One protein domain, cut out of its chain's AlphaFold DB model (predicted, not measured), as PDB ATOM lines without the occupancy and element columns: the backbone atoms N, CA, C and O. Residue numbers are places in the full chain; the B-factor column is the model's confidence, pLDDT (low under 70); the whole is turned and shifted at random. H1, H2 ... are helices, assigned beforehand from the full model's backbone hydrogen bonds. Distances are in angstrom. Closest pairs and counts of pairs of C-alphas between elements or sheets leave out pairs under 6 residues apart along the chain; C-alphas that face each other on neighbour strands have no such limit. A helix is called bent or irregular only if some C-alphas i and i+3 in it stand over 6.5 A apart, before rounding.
ATOM      1  N   LYS A   2     125.384  35.335 135.774       60.50
ATOM      2  CA  LYS A   2     126.021  35.565 134.460       60.50
ATOM      3  C   LYS A   2     127.076  36.683 134.483       60.50
ATOM      4  O   LYS A   2     128.093  36.558 133.813       60.50
ATOM      5  N   ASP A   3     126.884  37.702 135.314       67.00
ATOM      6  CA  ASP A   3     127.726  38.908 135.295       67.00
ATOM      7  C   ASP A   3     129.116  38.672 135.902       67.00
ATOM      8  O   ASP A   3     130.110  39.162 135.379       67.00
ATOM      9  N   ALA A   4     129.215  37.830 136.939       72.94
ATOM     10  CA  ALA A   4     130.491  37.481 137.574       72.94
ATOM     11  C   ALA A   4     131.490  36.833 136.592       72.94
ATOM     12  O   ALA A   4     132.680  37.130 136.636       72.94
ATOM     13  N   ASN A   5     130.999  36.019 135.651       81.31
ATOM     14  CA  ASN A   5     131.835  35.365 134.641       81.31
ATOM     15  C   ASN A   5     132.324  36.337 133.554       81.31
ATOM     16  O   ASN A   5     133.425  36.170 133.033       81.31
ATOM     17  N   LEU A   6     131.541  37.373 133.230       82.44
ATOM     18  CA  LEU A   6     131.926  38.390 132.247       82.44
ATOM     19  C   LEU A   6     133.091  39.248 132.759       82.44
ATOM     20  O   LEU A   6     134.052  39.477 132.028       82.44
ATOM     21  N   TYR A   7     133.034  39.681 134.023       84.75
ATOM     22  CA  TYR A   7     134.118  40.454 134.634       84.75
ATOM     23  C   TYR A   7     135.408  39.644 134.744       84.75
ATOM     24  O   TYR A   7     136.484  40.166 134.473       84.75
ATOM     25  N   GLN A   8     135.309  38.361 135.086       85.69
ATOM     26  CA  GLN A   8     136.471  37.483 135.201       85.69
ATOM     27  C   GLN A   8     137.131  37.237 133.837       85.69
ATOM     28  O   GLN A   8     138.356  37.271 133.729       85.69
ATOM     29  N   LEU A   9     136.325  37.092 132.779       85.56
ATOM     30  CA  LEU A   9     136.817  37.007 131.406       85.56
ATOM     31  C   LEU A   9     137.473  38.321 130.958       85.56
ATOM     32  O   LEU A   9     138.558  38.284 130.387       85.56
ATOM     33  N   LEU A  10     136.880  39.477 131.275       84.44
ATOM     34  CA  LEU A  10     137.486  40.785 131.001       84.44
ATOM     35  C   LEU A  10     138.816  40.972 131.740       84.44
ATOM     36  O   LEU A  10     139.777  41.400 131.118       84.44
ATOM     37  N   ILE A  11     138.909  40.610 133.022       87.88
ATOM     38  CA  ILE A  11     140.142  40.748 133.819       87.88
ATOM     39  C   ILE A  11     141.293  39.924 133.227       87.88
ATOM     40  O   ILE A  11     142.429  40.394 133.211       87.88
ATOM     41  N   VAL A  12     141.014  38.723 132.711       89.25
ATOM     42  CA  VAL A  12     142.033  37.868 132.077       89.25
ATOM     43  C   VAL A  12     142.369  38.343 130.661       89.25
ATOM     44  O   VAL A  12     143.530  38.323 130.258       89.25
ATOM     45  N   LEU A  13     141.369  38.790 129.901       87.75
ATOM     46  CA  LEU A  13     141.530  39.177 128.500       87.75
ATOM     47  C   LEU A  13     142.205  40.548 128.341       87.75
ATOM     48  O   LEU A  13     142.979  40.765 127.410       87.75
ATOM     49  N   LEU A  14     141.936  41.477 129.255       86.88
ATOM     50  CA  LEU A  14     142.407  42.858 129.204       86.88
ATOM     51  C   LEU A  14     143.942  42.983 129.113       86.88
ATOM     52  O   LEU A  14     144.396  43.651 128.185       86.88
ATOM     53  N   PRO A  15     144.770  42.318 129.946       88.06
ATOM     54  CA  PRO A  15     146.229  42.387 129.816       88.06
ATOM     55  C   PRO A  15     146.774  41.675 128.570       88.06
ATOM     56  O   PRO A  15     147.897  41.953 128.164       88.06
ATOM     57  N   ILE A  16     145.999  40.779 127.949       89.25
ATOM     58  CA  ILE A  16     146.387  40.086 126.712       89.25
ATOM     59  C   ILE A  16     146.155  41.000 125.504       89.25
ATOM     60  O   ILE A  16     146.977  41.055 124.591       89.25
ATOM     61  N   VAL A  17     145.045  41.741 125.501       89.81
ATOM     62  CA  VAL A  17     144.626  42.560 124.356       89.81
ATOM     63  C   VAL A  17     145.195  43.978 124.413       89.81
ATOM     64  O   VAL A  17     145.477  44.551 123.363       89.81
ATOM     65  N   LEU A  18     145.424  44.556 125.597       87.69
ATOM     66  CA  LEU A  18     145.920  45.937 125.696       87.69
ATOM     67  C   LEU A  18     147.295  46.159 125.046       87.69
ATOM     68  O   LEU A  18     147.420  47.103 124.262       87.69
ATOM     69  N   PRO A  19     148.330  45.340 125.327       90.25
ATOM     70  CA  PRO A  19     149.662  45.554 124.767       90.25
ATOM     71  C   PRO A  19     149.706  45.584 123.228       90.25
ATOM     72  O   PRO A  19     150.274  46.537 122.683       90.25
ATOM     73  N   PRO A  20     149.096  44.632 122.487       89.69
ATOM     74  CA  PRO A  20     149.090  44.704 121.029       89.69
ATOM     75  C   PRO A  20     148.284  45.902 120.512       89.69
ATOM     76  O   PRO A  20     148.693  46.525 119.534       89.69
ATOM     77  N   LEU A  21     147.199  46.292 121.187       89.81
ATOM     78  CA  LEU A  21     146.364  47.428 120.783       89.81
ATOM     79  C   LEU A  21     147.106  48.766 120.934       89.81
ATOM     80  O   LEU A  21     147.073  49.602 120.026       89.81
ATOM     81  N   ILE A  22     147.862  48.937 122.025       91.12
ATOM     82  CA  ILE A  22     148.753  50.091 122.217       91.12
ATOM     83  C   ILE A  22     149.877  50.084 121.174       91.12
ATOM     84  O   ILE A  22     150.200  51.134 120.612       91.12
ATOM     85  N   SER A  23     150.463  48.917 120.897       90.44
ATOM     86  CA  SER A  23     151.551  48.773 119.924       90.44
ATOM     87  C   SER A  23     151.106  49.189 118.519       90.44
ATOM     88  O   SER A  23     151.719  50.066 117.907       90.44
ATOM     89  N   VAL A  24     149.974  48.653 118.046       89.56
ATOM     90  CA  VAL A  24     149.377  49.020 116.754       89.56
ATOM     91  C   VAL A  24     149.044  50.510 116.715       89.56
ATOM     92  O   VAL A  24     149.441  51.188 115.767       89.56
ATOM     93  N   SER A  25     148.402  51.047 117.758       87.19
ATOM     94  CA  SER A  25     148.061  52.476 117.833       87.19
ATOM     95  C   SER A  25     149.301  53.369 117.761       87.19
ATOM     96  O   SER A  25     149.303  54.371 117.053       87.19
ATOM     97  N   SER A  26     150.387  52.983 118.432       82.88
ATOM     98  CA  SER A  26     151.641  53.744 118.449       82.88
ATOM     99  C   SER A  26     152.360  53.714 117.103       82.88
ATOM    100  O   SER A  26     152.897  54.731 116.669       82.88
ATOM    101  N   VAL A  27     152.373  52.566 116.423       86.88
ATOM    102  CA  VAL A  27     152.957  52.440 115.079       86.88
ATOM    103  C   VAL A  27     152.157  53.261 114.072       86.88
ATOM    104  O   VAL A  27     152.749  53.973 113.260       86.88
ATOM    105  N   LEU A  28     150.826  53.211 114.152       83.62
ATOM    106  CA  LEU A  28     149.950  54.006 113.298       83.62
ATOM    107  C   LEU A  28     150.164  55.501 113.551       83.62
ATOM    108  O   LEU A  28     150.408  56.249 112.611       83.62
ATOM    109  N   TYR A  29     150.184  55.920 114.818       79.56
ATOM    110  CA  TYR A  29     150.442  57.306 115.202       79.56
ATOM    111  C   TYR A  29     151.806  57.796 114.703       79.56
ATOM    112  O   TYR A  29     151.892  58.858 114.092       79.56
ATOM    113  N   LYS A  30     152.870  57.002 114.880       76.88
ATOM    114  CA  LYS A  30     154.205  57.335 114.362       76.88
ATOM    115  C   LYS A  30     154.203  57.477 112.846       76.88
ATOM    116  O   LYS A  30     154.735  58.464 112.357       76.88
ATOM    117  N   LYS A  31     153.574  56.557 112.108       76.06
ATOM    118  CA  LYS A  31     153.475  56.658 110.644       76.06
ATOM    119  C   LYS A  31     152.704  57.900 110.198       76.06
ATOM    120  O   LYS A  31     153.148  58.587 109.288       76.06
ATOM    121  N   LEU A  32     151.585  58.215 110.851       71.12
ATOM    122  CA  LEU A  32     150.799  59.403 110.520       71.12
ATOM    123  C   LEU A  32     151.607  60.682 110.789       71.12
ATOM    124  O   LEU A  32     151.735  61.519 109.900       71.12
ATOM    125  N   ILE A  33     152.211  60.810 111.975       70.06
ATOM    126  CA  ILE A  33     152.983  61.996 112.383       70.06
ATOM    127  C   ILE A  33     154.299  62.145 111.607       70.06
ATOM    128  O   ILE A  33     154.702  63.269 111.336       70.06
ATOM    129  N   GLN A  34     154.965  61.055 111.221       65.69
ATOM    130  CA  GLN A  34     156.217  61.117 110.453       65.69
ATOM    131  C   GLN A  34     155.998  61.486 108.982       65.69
ATOM    132  O   GLN A  34     156.863  62.126 108.395       65.69
ATOM    133  N   ASN A  35     154.837  61.155 108.410       63.03
ATOM    134  CA  ASN A  35     154.503  61.501 107.023       63.03
ATOM    135  C   ASN A  35     153.905  62.913 106.887       63.03
ATOM    136  O   ASN A  35     153.927  63.508 105.810       63.03
ATOM    137  N   LEU A  36     153.393  63.479 107.984       59.47
ATOM    138  CA  LEU A  36     152.807  64.820 108.033       59.47
ATOM    139  C   LEU A  36     153.776  65.944 107.581       59.47
ATOM    140  O   LEU A  36     153.333  66.804 106.820       59.47
ATOM    141  N   PRO A  37     155.064  65.982 107.981       69.56
ATOM    142  CA  PRO A  37     156.015  67.003 107.534       69.56
ATOM    143  C   PRO A  37     156.301  66.972 106.029       69.56
ATOM    144  O   PRO A  37     156.306  68.022 105.389       69.56
ATOM    145  N   GLU A  38     156.510  65.784 105.455       72.25
ATOM    146  CA  GLU A  38     156.830  65.625 104.031       72.25
ATOM    147  C   GLU A  38     155.614  65.931 103.149       72.25
ATOM    148  O   GLU A  38     155.713  66.697 102.191       72.25
ATOM    149  N   GLN A  39     154.438  65.426 103.530       76.19
ATOM    150  CA  GLN A  39     153.197  65.705 102.814       76.19
ATOM    151  C   GLN A  39     152.849  67.200 102.838       76.19
ATOM    152  O   GLN A  39     152.478  67.762 101.808       76.19
ATOM    153  N   ARG A  40     153.017  67.869 103.987       73.38
ATOM    154  CA  ARG A  40     152.823  69.325 104.092       73.38
ATOM    155  C   ARG A  40     153.806  70.083 103.213       73.38
ATOM    156  O   ARG A  40     153.397  71.013 102.527       73.38
ATOM    157  N   ARG A  41     155.078  69.681 103.200       76.38
ATOM    158  CA  ARG A  41     156.093  70.299 102.344       76.38
ATOM    159  C   ARG A  41     155.727  70.172 100.864       76.38
ATOM    160  O   ARG A  41     155.739  71.182 100.170       76.38
ATOM    161  N   SER A  42     155.324  68.983 100.415       82.06
ATOM    162  CA  SER A  42     154.897  68.763  99.028       82.06
ATOM    163  C   SER A  42     153.674  69.609  98.656       82.06
ATOM    164  O   SER A  42     153.644  70.205  97.582       82.06
ATOM    165  N   MET A  43     152.687  69.735  99.551       80.62
ATOM    166  CA  MET A  43     151.524  70.604  99.328       80.62
ATOM    167  C   MET A  43     151.919  72.078  99.203       80.62
ATOM    168  O   MET A  43     151.443  72.763  98.300       80.62
ATOM    169  N   VAL A  44     152.804  72.568 100.076       82.31
ATOM    170  CA  VAL A  44     153.296  73.949  99.998       82.31
ATOM    171  C   VAL A  44     154.055  74.173  98.690       82.31
ATOM    172  O   VAL A  44     153.803  75.163  98.013       82.31
ATOM    173  N   GLU A  45     154.929  73.246  98.294       84.00
ATOM    174  CA  GLU A  45     155.669  73.316  97.027       84.00
ATOM    175  C   GLU A  45     154.722  73.351  95.813       84.00
ATOM    176  O   GLU A  45     154.908  74.167  94.912       84.00
ATOM    177  N   GLN A  46     153.663  72.532  95.805       85.62
ATOM    178  CA  GLN A  46     152.649  72.537  94.743       85.62
ATOM    179  C   GLN A  46     151.900  73.871  94.661       85.62
ATOM    180  O   GLN A  46     151.764  74.432  93.571       85.62
ATOM    181  N   VAL A  47     151.452  74.402  95.804       85.50
ATOM    182  CA  VAL A  47     150.771  75.704  95.872       85.50
ATOM    183  C   VAL A  47     151.697  76.809  95.373       85.50
ATOM    184  O   VAL A  47     151.304  77.590  94.512       85.50
ATOM    185  N   VAL A  48     152.939  76.854  95.855       83.81
ATOM    186  CA  VAL A  48     153.921  77.867  95.449       83.81
ATOM    187  C   VAL A  48     154.174  77.821  93.943       83.81
ATOM    188  O   VAL A  48     154.066  78.853  93.285       83.81
ATOM    189  N   ASN A  49     154.443  76.641  93.376       85.81
ATOM    190  CA  ASN A  49     154.686  76.493  91.940       85.81
ATOM    191  C   ASN A  49     153.469  76.916  91.105       85.81
ATOM    192  O   ASN A  49     153.622  77.610  90.099       85.81
ATOM    193  N   SER A  50     152.260  76.545  91.538       85.38
ATOM    194  CA  SER A  50     151.020  76.930  90.859       85.38
ATOM    195  C   SER A  50     150.803  78.443  90.883       85.38
ATOM    196  O   SER A  50     150.435  79.023  89.865       85.38
ATOM    197  N   VAL A  51     151.031  79.089  92.029       83.81
ATOM    198  CA  VAL A  51     150.844  80.537  92.185       83.81
ATOM    199  C   VAL A  51     151.884  81.316  91.389       83.81
ATOM    200  O   VAL A  51     151.528  82.255  90.684       83.81
ATOM    201  N   VAL A  52     153.154  80.914  91.458       83.81
ATOM    202  CA  VAL A  52     154.232  81.548  90.690       83.81
ATOM    203  C   VAL A  52     153.975  81.409  89.191       83.81
ATOM    204  O   VAL A  52     154.060  82.400  88.475       83.81
ATOM    205  N   SER A  53     153.585  80.222  88.718       82.75
ATOM    206  CA  SER A  53     153.247  80.019  87.307       82.75
ATOM    207  C   SER A  53     152.057  80.879  86.872       82.75
ATOM    208  O   SER A  53     152.120  81.525  85.827       82.75
ATOM    209  N   ALA A  54     151.006  80.957  87.693       81.00
ATOM    210  CA  ALA A  54     149.852  81.803  87.413       81.00
ATOM    211  C   ALA A  54     150.234  83.290  87.353       81.00
ATOM    212  O   ALA A  54     149.790  83.994  86.451       81.00
ATOM    213  N   ILE A  55     151.084  83.771  88.264       80.44
ATOM    214  CA  ILE A  55     151.557  85.161  88.263       80.44
ATOM    215  C   ILE A  55     152.434  85.430  87.045       80.44
ATOM    216  O   ILE A  55     152.214  86.425  86.373       80.44
ATOM    217  N   GLU A  56     153.367  84.551  86.688       76.81
ATOM    218  CA  GLU A  56     154.199  84.751  85.493       76.81
ATOM    219  C   GLU A  56     153.380  84.756  84.192       76.81
ATOM    220  O   GLU A  56     153.712  85.485  83.261       76.81
ATOM    221  N   GLN A  57     152.267  84.015  84.135       74.06
ATOM    222  CA  GLN A  57     151.360  84.009  82.980       74.06
ATOM    223  C   GLN A  57     150.393  85.203  82.939       74.06
ATOM    224  O   GLN A  57     149.987  85.628  81.857       74.06
ATOM    225  N   THR A  58     149.990  85.734  84.096       70.19
ATOM    226  CA  THR A  58     148.967  86.798  84.198       70.19
ATOM    227  C   THR A  58     149.553  88.189  84.413       70.19
ATOM    228  O   THR A  58     148.903  89.185  84.100       70.19
ATOM    229  N   ALA A  59     150.796  88.291  84.886       61.22
ATOM    230  CA  ALA A  59     151.463  89.547  85.200       61.22
ATOM    231  C   ALA A  59     152.070  90.224  83.961       61.22
ATOM    232  O   ALA A  59     153.250  90.590  83.954       61.22
ATOM    233  N   ASN A  60     151.237  90.427  82.936       57.97
ATOM    234  CA  ASN A  60     151.505  91.387  81.866       57.97
ATOM    235  C   ASN A  60     151.384  92.841  82.378       57.97
ATOM    236  O   ASN A  60     152.042  93.723  81.840       57.97
ATOM    237  N   ASP A  61     150.611  93.067  83.452       56.81
ATOM    238  CA  ASP A  61     150.349  94.391  84.051       56.81
ATOM    239  C   ASP A  61     151.232  94.744  85.268       56.81
ATOM    240  O   ASP A  61     151.225  95.884  85.730       56.81
ATOM    241  N   VAL A  62     152.016  93.799  85.809       57.94
ATOM    242  CA  VAL A  62     152.896  94.051  86.968       57.94
ATOM    243  C   VAL A  62     154.320  94.279  86.468       57.94
ATOM    244  O   VAL A  62     155.002  93.347  86.042       57.94
ATOM    245  N   THR A  63     154.763  95.533  86.490       59.88
ATOM    246  CA  THR A  63     155.965  95.985  85.771       59.88
ATOM    247  C   THR A  63     157.281  95.661  86.481       59.88
ATOM    248  O   THR A  63     158.325  95.675  85.831       59.88
ATOM    249  N   THR A  64     157.269  95.336  87.784       69.88
ATOM    250  CA  THR A  64     158.498  95.039  88.544       69.88
ATOM    251  C   THR A  64     158.509  93.634  89.151       69.88
ATOM    252  O   THR A  64     157.493  93.099  89.595       69.88
ATOM    253  N   SER A  65     159.695  93.023  89.197       70.25
ATOM    254  CA  SER A  65     159.922  91.706  89.807       70.25
ATOM    255  C   SER A  65     159.648  91.690  91.318       70.25
ATOM    256  O   SER A  65     159.237  90.664  91.860       70.25
ATOM    257  N   ALA A  66     159.828  92.827  91.997       75.75
ATOM    258  CA  ALA A  66     159.530  92.981  93.417       75.75
ATOM    259  C   ALA A  66     158.019  92.918  93.692       75.75
ATOM    260  O   ALA A  66     157.590  92.211  94.606       75.75
ATOM    261  N   ASP A  67     157.214  93.574  92.857       76.56
ATOM    262  CA  ASP A  67     155.755  93.581  92.997       76.56
ATOM    263  C   ASP A  67     155.158  92.201  92.693       76.56
ATOM    264  O   ASP A  67     154.301  91.716  93.435       76.56
ATOM    265  N   LYS A  68     155.680  91.504  91.669       78.94
ATOM    266  CA  LYS A  68     155.309  90.108  91.365       78.94
ATOM    267  C   LYS A  68     155.599  89.174  92.542       78.94
ATOM    268  O   LYS A  68     154.763  88.341  92.894       78.94
ATOM    269  N   LYS A  69     156.751  89.343  93.198       80.94
ATOM    270  CA  LYS A  69     157.123  88.562  94.386       80.94
ATOM    271  C   LYS A  69     156.190  88.843  95.561       80.94
ATOM    272  O   LYS A  69     155.734  87.903  96.209       80.94
ATOM    273  N   GLN A  70     155.880  90.108  95.836       83.19
ATOM    274  CA  GLN A  70     154.988  90.466  96.941       83.19
ATOM    275  C   GLN A  70     153.558  89.950  96.708       83.19
ATOM    276  O   GLN A  70     152.925  89.445  97.643       83.19
ATOM    277  N   ALA A  71     153.071  90.004  95.466       81.69
ATOM    278  CA  ALA A  71     151.800  89.401  95.074       81.69
ATOM    279  C   ALA A  71     151.813  87.874  95.273       81.69
ATOM    280  O   ALA A  71     150.887  87.328  95.872       81.69
ATOM    281  N   ALA A  72     152.895  87.199  94.868       83.62
ATOM    282  CA  ALA A  72     153.067  85.759  95.063       83.62
ATOM    283  C   ALA A  72     153.072  85.371  96.545       83.62
ATOM    284  O   ALA A  72     152.367  84.446  96.940       83.62
ATOM    285  N   VAL A  73     153.809  86.102  97.386       86.31
ATOM    286  CA  VAL A  73     153.852  85.861  98.839       86.31
ATOM    287  C   VAL A  73     152.463  86.005  99.450       86.31
ATOM    288  O   VAL A  73     152.043  85.138 100.214       86.31
ATOM    289  N   THR A  74     151.745  87.072  99.096       87.50
ATOM    290  CA  THR A  74     150.407  87.357  99.628       87.50
ATOM    291  C   THR A  74     149.417  86.257  99.245       87.50
ATOM    292  O   THR A  74     148.690  85.750 100.099       87.50
ATOM    293  N   LEU A  75     149.431  85.833  97.979       85.06
ATOM    294  CA  LEU A  75     148.498  84.834  97.469       85.06
ATOM    295  C   LEU A  75     148.814  83.431  98.006       85.06
ATOM    296  O   LEU A  75     147.907  82.730  98.449       85.06
ATOM    297  N   VAL A  76     150.094  83.044  98.085       86.19
ATOM    298  CA  VAL A  76     150.500  81.784  98.733       86.19
ATOM    299  C   VAL A  76     150.115  81.785 100.214       86.19
ATOM    300  O   VAL A  76     149.569  80.796 100.699       86.19
ATOM    301  N   GLN A  77     150.353  82.878 100.945       86.81
ATOM    302  CA  GLN A  77     149.954  82.977 102.353       86.81
ATOM    303  C   GLN A  77     148.449  82.807 102.538       86.81
ATOM    304  O   GLN A  77     148.030  82.102 103.457       86.81
ATOM    305  N   GLN A  78     147.642  83.426 101.677       86.25
ATOM    306  CA  GLN A  78     146.193  83.299 101.734       86.25
ATOM    307  C   GLN A  78     145.747  81.850 101.493       86.25
ATOM    308  O   GLN A  78     145.016  81.299 102.315       86.25
ATOM    309  N   VAL A  79     146.253  81.205 100.438       83.88
ATOM    310  CA  VAL A  79     145.904  79.815 100.104       83.88
ATOM    311  C   VAL A  79     146.330  78.852 101.216       83.88
ATOM    312  O   VAL A  79     145.546  78.011 101.647       83.88
ATOM    313  N   LEU A  80     147.547  78.986 101.749       84.81
ATOM    314  CA  LEU A  80     148.016  78.123 102.838       84.81
ATOM    315  C   LEU A  80     147.216  78.325 104.129       84.81
ATOM    316  O   LEU A  80     146.958  77.359 104.846       84.81
ATOM    317  N   LYS A  81     146.785  79.560 104.407       86.31
ATOM    318  CA  LYS A  81     145.919  79.871 105.546       86.31
ATOM    319  C   LYS A  81     144.544  79.219 105.401       86.31
ATOM    320  O   LYS A  81     144.059  78.647 106.374       86.31
ATOM    321  N   GLU A  82     143.942  79.269 104.215       85.19
ATOM    322  CA  GLU A  82     142.666  78.597 103.920       85.19
ATOM    323  C   GLU A  82     142.777  77.069 104.051       85.19
ATOM    324  O   GLU A  82     141.863  76.423 104.558       85.19
ATOM    325  N   LEU A  83     143.931  76.498 103.693       82.00
ATOM    326  CA  LEU A  83     144.227  75.068 103.845       82.00
ATOM    327  C   LEU A  83     144.647  74.662 105.271       82.00
ATOM    328  O   LEU A  83     144.919  73.486 105.522       82.00
ATOM    329  N   GLY A  84     144.727  75.606 106.214       81.69
ATOM    330  CA  GLY A  84     145.151  75.338 107.592       81.69
ATOM    331  C   GLY A  84     146.615  74.899 107.720       81.69
ATOM    332  O   GLY A  84     146.979  74.235 108.692       81.69
ATOM    333  N   ILE A  85     147.463  75.247 106.746       81.00
ATOM    334  CA  ILE A  85     148.880  74.882 106.718       81.00
ATOM    335  C   ILE A  85     149.705  76.040 107.301       81.00
ATOM    336  O   ILE A  85     149.826  77.091 106.668       81.00
ATOM    337  N   PRO A  86     150.313  75.879 108.491       76.69
ATOM    338  CA  PRO A  86     151.174  76.909 109.051       76.69
ATOM    339  C   PRO A  86     152.506  76.946 108.293       76.69
ATOM    340  O   PRO A  86     153.260  75.973 108.299       76.69
ATOM    341  N   ALA A  87     152.815  78.080 107.668       77.75
ATOM    342  CA  ALA A  87     154.093  78.333 107.014       77.75
ATOM    343  C   ALA A  87     154.579  79.748 107.351       77.75
ATOM    344  O   ALA A  87     153.794  80.697 107.372       77.75
ATOM    345  N   SER A  88     155.876  79.891 107.639       80.94
ATOM    346  CA  SER A  88     156.444  81.208 107.934       80.94
ATOM    347  C   SER A  88     156.556  82.047 106.651       80.94
ATOM    348  O   SER A  88     156.839  81.484 105.586       80.94
ATOM    349  N   PRO A  89     156.403  83.384 106.723       79.06
ATOM    350  CA  PRO A  89     156.619  84.268 105.575       79.06
ATOM    351  C   PRO A  89     157.990  84.067 104.916       79.06
ATOM    352  O   PRO A  89     158.096  84.047 103.693       79.06
ATOM    353  N   THR A  90     159.024  83.834 105.729       83.50
ATOM    354  CA  THR A  90     160.388  83.548 105.269       83.50
ATOM    355  C   THR A  90     160.451  82.261 104.449       83.50
ATOM    356  O   THR A  90     161.023  82.254 103.362       83.50
ATOM    357  N   THR A  91     159.825  81.180 104.925       80.69
ATOM    358  CA  THR A  91     159.767  79.895 104.203       80.69
ATOM    359  C   THR A  91     159.066  80.049 102.856       80.69
ATOM    360  O   THR A  91     159.571  79.568 101.846       80.69
ATOM    361  N   ILE A  92     157.935  80.759 102.832       84.88
ATOM    362  CA  ILE A  92     157.168  81.022 101.610       84.88
ATOM    363  C   ILE A  92     158.010  81.812 100.599       84.88
ATOM    364  O   ILE A  92     158.064  81.438  99.431       84.88
ATOM    365  N   SER A  93     158.723  82.855 101.041       85.44
ATOM    366  CA  SER A  93     159.592  83.648 100.160       85.44
ATOM    367  C   SER A  93     160.711  82.814  99.531       85.44
ATOM    368  O   SER A  93     160.952  82.939  98.334       85.44
ATOM    369  N   VAL A  94     161.379  81.956 100.310       85.44
ATOM    370  CA  VAL A  94     162.449  81.078  99.797       85.44
ATOM    371  C   VAL A  94     161.900  80.093  98.763       85.44
ATOM    372  O   VAL A  94     162.519  79.871  97.726       85.44
ATOM    373  N   MET A  95     160.720  79.522  99.013       84.19
ATOM    374  CA  MET A  95     160.086  78.602  98.067       84.19
ATOM    375  C   MET A  95     159.668  79.304  96.772       84.19
ATOM    376  O   MET A  95     159.828  78.732  95.698       84.19
ATOM    377  N   ILE A  96     159.176  80.544  96.852       86.25
ATOM    378  CA  ILE A  96     158.842  81.349  95.670       86.25
ATOM    379  C   ILE A  96     160.095  81.625  94.834       86.25
ATOM    380  O   ILE A  96     160.063  81.449  93.621       86.25
ATOM    381  N   GLU A  97     161.212  82.001  95.461       82.62
ATOM    382  CA  GLU A  97     162.485  82.207  94.754       82.62
ATOM    383  C   GLU A  97     162.968  80.929  94.063       82.62
ATOM    384  O   GLU A  97     163.368  80.971  92.899       82.62
ATOM    385  N   ALA A  98     162.873  79.786  94.746       82.31
ATOM    386  CA  ALA A  98     163.210  78.490  94.168       82.31
ATOM    387  C   ALA A  98     162.306  78.135  92.973       82.31
ATOM    388  O   ALA A  98     162.802  77.653  91.955       82.31
ATOM    389  N   ALA A  99     161.002  78.411  93.065       81.06
ATOM    390  CA  ALA A  99     160.036  78.161  91.997       81.06
ATOM    391  C   ALA A  99     160.278  79.051  90.767       81.06
ATOM    392  O   ALA A  99     160.303  78.552  89.643       81.06
ATOM    393  N   VAL A 100     160.526  80.350  90.970       83.00
ATOM    394  CA  VAL A 100     160.883  81.286  89.887       83.00
ATOM    395  C   VAL A 100     162.196  80.866  89.227       83.00
ATOM    396  O   VAL A 100     162.297  80.831  88.002       83.00
ATOM    397  N   TYR A 101     163.207  80.504  90.023       82.44
ATOM    398  CA  TYR A 101     164.484  80.018  89.506       82.44
ATOM    399  C   TYR A 101     164.313  78.744  88.667       82.44
ATOM    400  O   TYR A 101     164.849  78.657  87.563       82.44
ATOM    401  N   ALA A 102     163.529  77.778  89.153       80.38
ATOM    402  CA  ALA A 102     163.222  76.555  88.419       80.38
ATOM    403  C   ALA A 102     162.495  76.849  87.097       80.38
ATOM    404  O   ALA A 102     162.883  76.315  86.059       80.38
ATOM    405  N   LEU A 103     161.497  77.737  87.113       80.31
ATOM    406  CA  LEU A 103     160.765  78.146  85.915       80.31
ATOM    407  C   LEU A 103     161.689  78.802  84.876       80.31
ATOM    408  O   LEU A 103     161.638  78.463  83.696       80.31
ATOM    409  N   ASN A 104     162.586  79.686  85.315       80.12
ATOM    410  CA  ASN A 104     163.546  80.349  84.434       80.12
ATOM    411  C   ASN A 104     164.538  79.365  83.795       80.12
ATOM    412  O   ASN A 104     164.873  79.526  82.624       80.12
ATOM    413  N   GLN A 105     164.972  78.325  84.517       77.06
ATOM    414  CA  GLN A 105     165.821  77.267  83.948       77.06
ATOM    415  C   GLN A 105     165.094  76.408  82.902       77.06
ATOM    416  O   GLN A 105     165.711  75.932  81.948       77.06
ATOM    417  N   MET A 106     163.782  76.210  83.045       71.69
ATOM    418  CA  MET A 106     162.992  75.496  82.037       71.69
ATOM    419  C   MET A 106     162.853  76.327  80.755       71.69
ATOM    420  O   MET A 106     163.042  75.796  79.661       71.69
ATOM    421  N   SER A 107     162.613  77.635  80.881       61.41
ATOM    422  CA  SER A 107     162.460  78.557  79.746       61.41
ATOM    423  C   SER A 107     163.734  78.728  78.906       61.41
ATOM    424  O   SER A 107     163.652  78.965  77.701       61.41
TER     425      SER A 107
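This is residues 2 to 107 of the 145 residues of the protein "Phage holin, LL-H family" of Ktedonobacter racemifer DSM 44963 (UniProt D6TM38). A long helical arm sticks out from a small compact head: residues 2 to 39 of H1 stand free, and the rest of H1 forms the head together with H2 and H3. In the head, H2 folds back along the last part of H1b, the second arm of the bent helix H1, as a helical hairpin, and H3 packs on both of them at a steep tilt. The printed part has 106 residues, with three named helices in the order H1, H2, H3 and no named strand; the class is all helix. The whole is extended, with a radius of gyration of the C-alphas of 24.8 A, and the C-alphas span 83 by 25 by 21 A, the free arm making most of the length.

H1, residues 2 to 58, was assigned as one helix by its hydrogen bonds, but it is bent: C-alphas 16 and 19 are 6.7 A apart. Its arm H1a, residues 2 to 16, begins with C-alpha 2 at (126.021, 35.565, 134.460) and is 22.3 A long from first to last C-alpha. Its arm H1b, residues 19 to 58, is 57.9 A long and ends with C-alpha 58 at (148.967, 86.798, 84.198). Both arms are irregular: C-alphas 12 and 15 are 6.6 A apart in H1a, and C-alphas 34 and 37 are 6.6 A apart in H1b. H1b has a kink of 27 degrees near residue 37. H2, residues 65 to 82, is 25.9 A long. H3, residues 89 to 107, is 27.1 A long and ends with C-alpha 107 at (162.460, 78.557, 79.746).

H1a and H1b stand at a steep tilt of 63 degrees. H1a is apart from H2 and from H3. H1b touches H2 with residues 44 to 55 alone, the closest C-alphas being those of Val 48 and Val 76, 6.2 A apart. The two form a helical hairpin, running opposite ways at a shallow tilt of 34 degrees, only just short of steep. H1b touches H3 with residues 45 to 53 alone; the closest C-alphas, those of Asn 49 and Ala 99, are 5.6 A apart. They run the same way at a steep tilt of 59 degrees. Residues 69 to 77 of H2 touch residues 89 to 96 of H3, the closest C-alphas being those of Val 73 and Ser 93, 6.3 A apart. H2 and H3 run opposite ways at a steep tilt of 60 degrees. Every O i to N i+4 pair is within hydrogen-bond range in H2 and H3, against 8 of 11 in H1a and 34 of 36 in H1b.

The two C-alphas farthest apart, those of Lys 2 and Thr 63, are 83.2 A apart. Without residues 2 to 39, the body of 68 residues spans 31 by 22 by 18 A, with a radius of gyration of 11.4 A. The printed part has no cut, and the links H1 to H2 and H2 to H3 are short, with 6 residues each. The mean pLDDT of the printed part is 80.0; residues 2 to 3, 34 to 37, 59 to 64 and 107 are under 70.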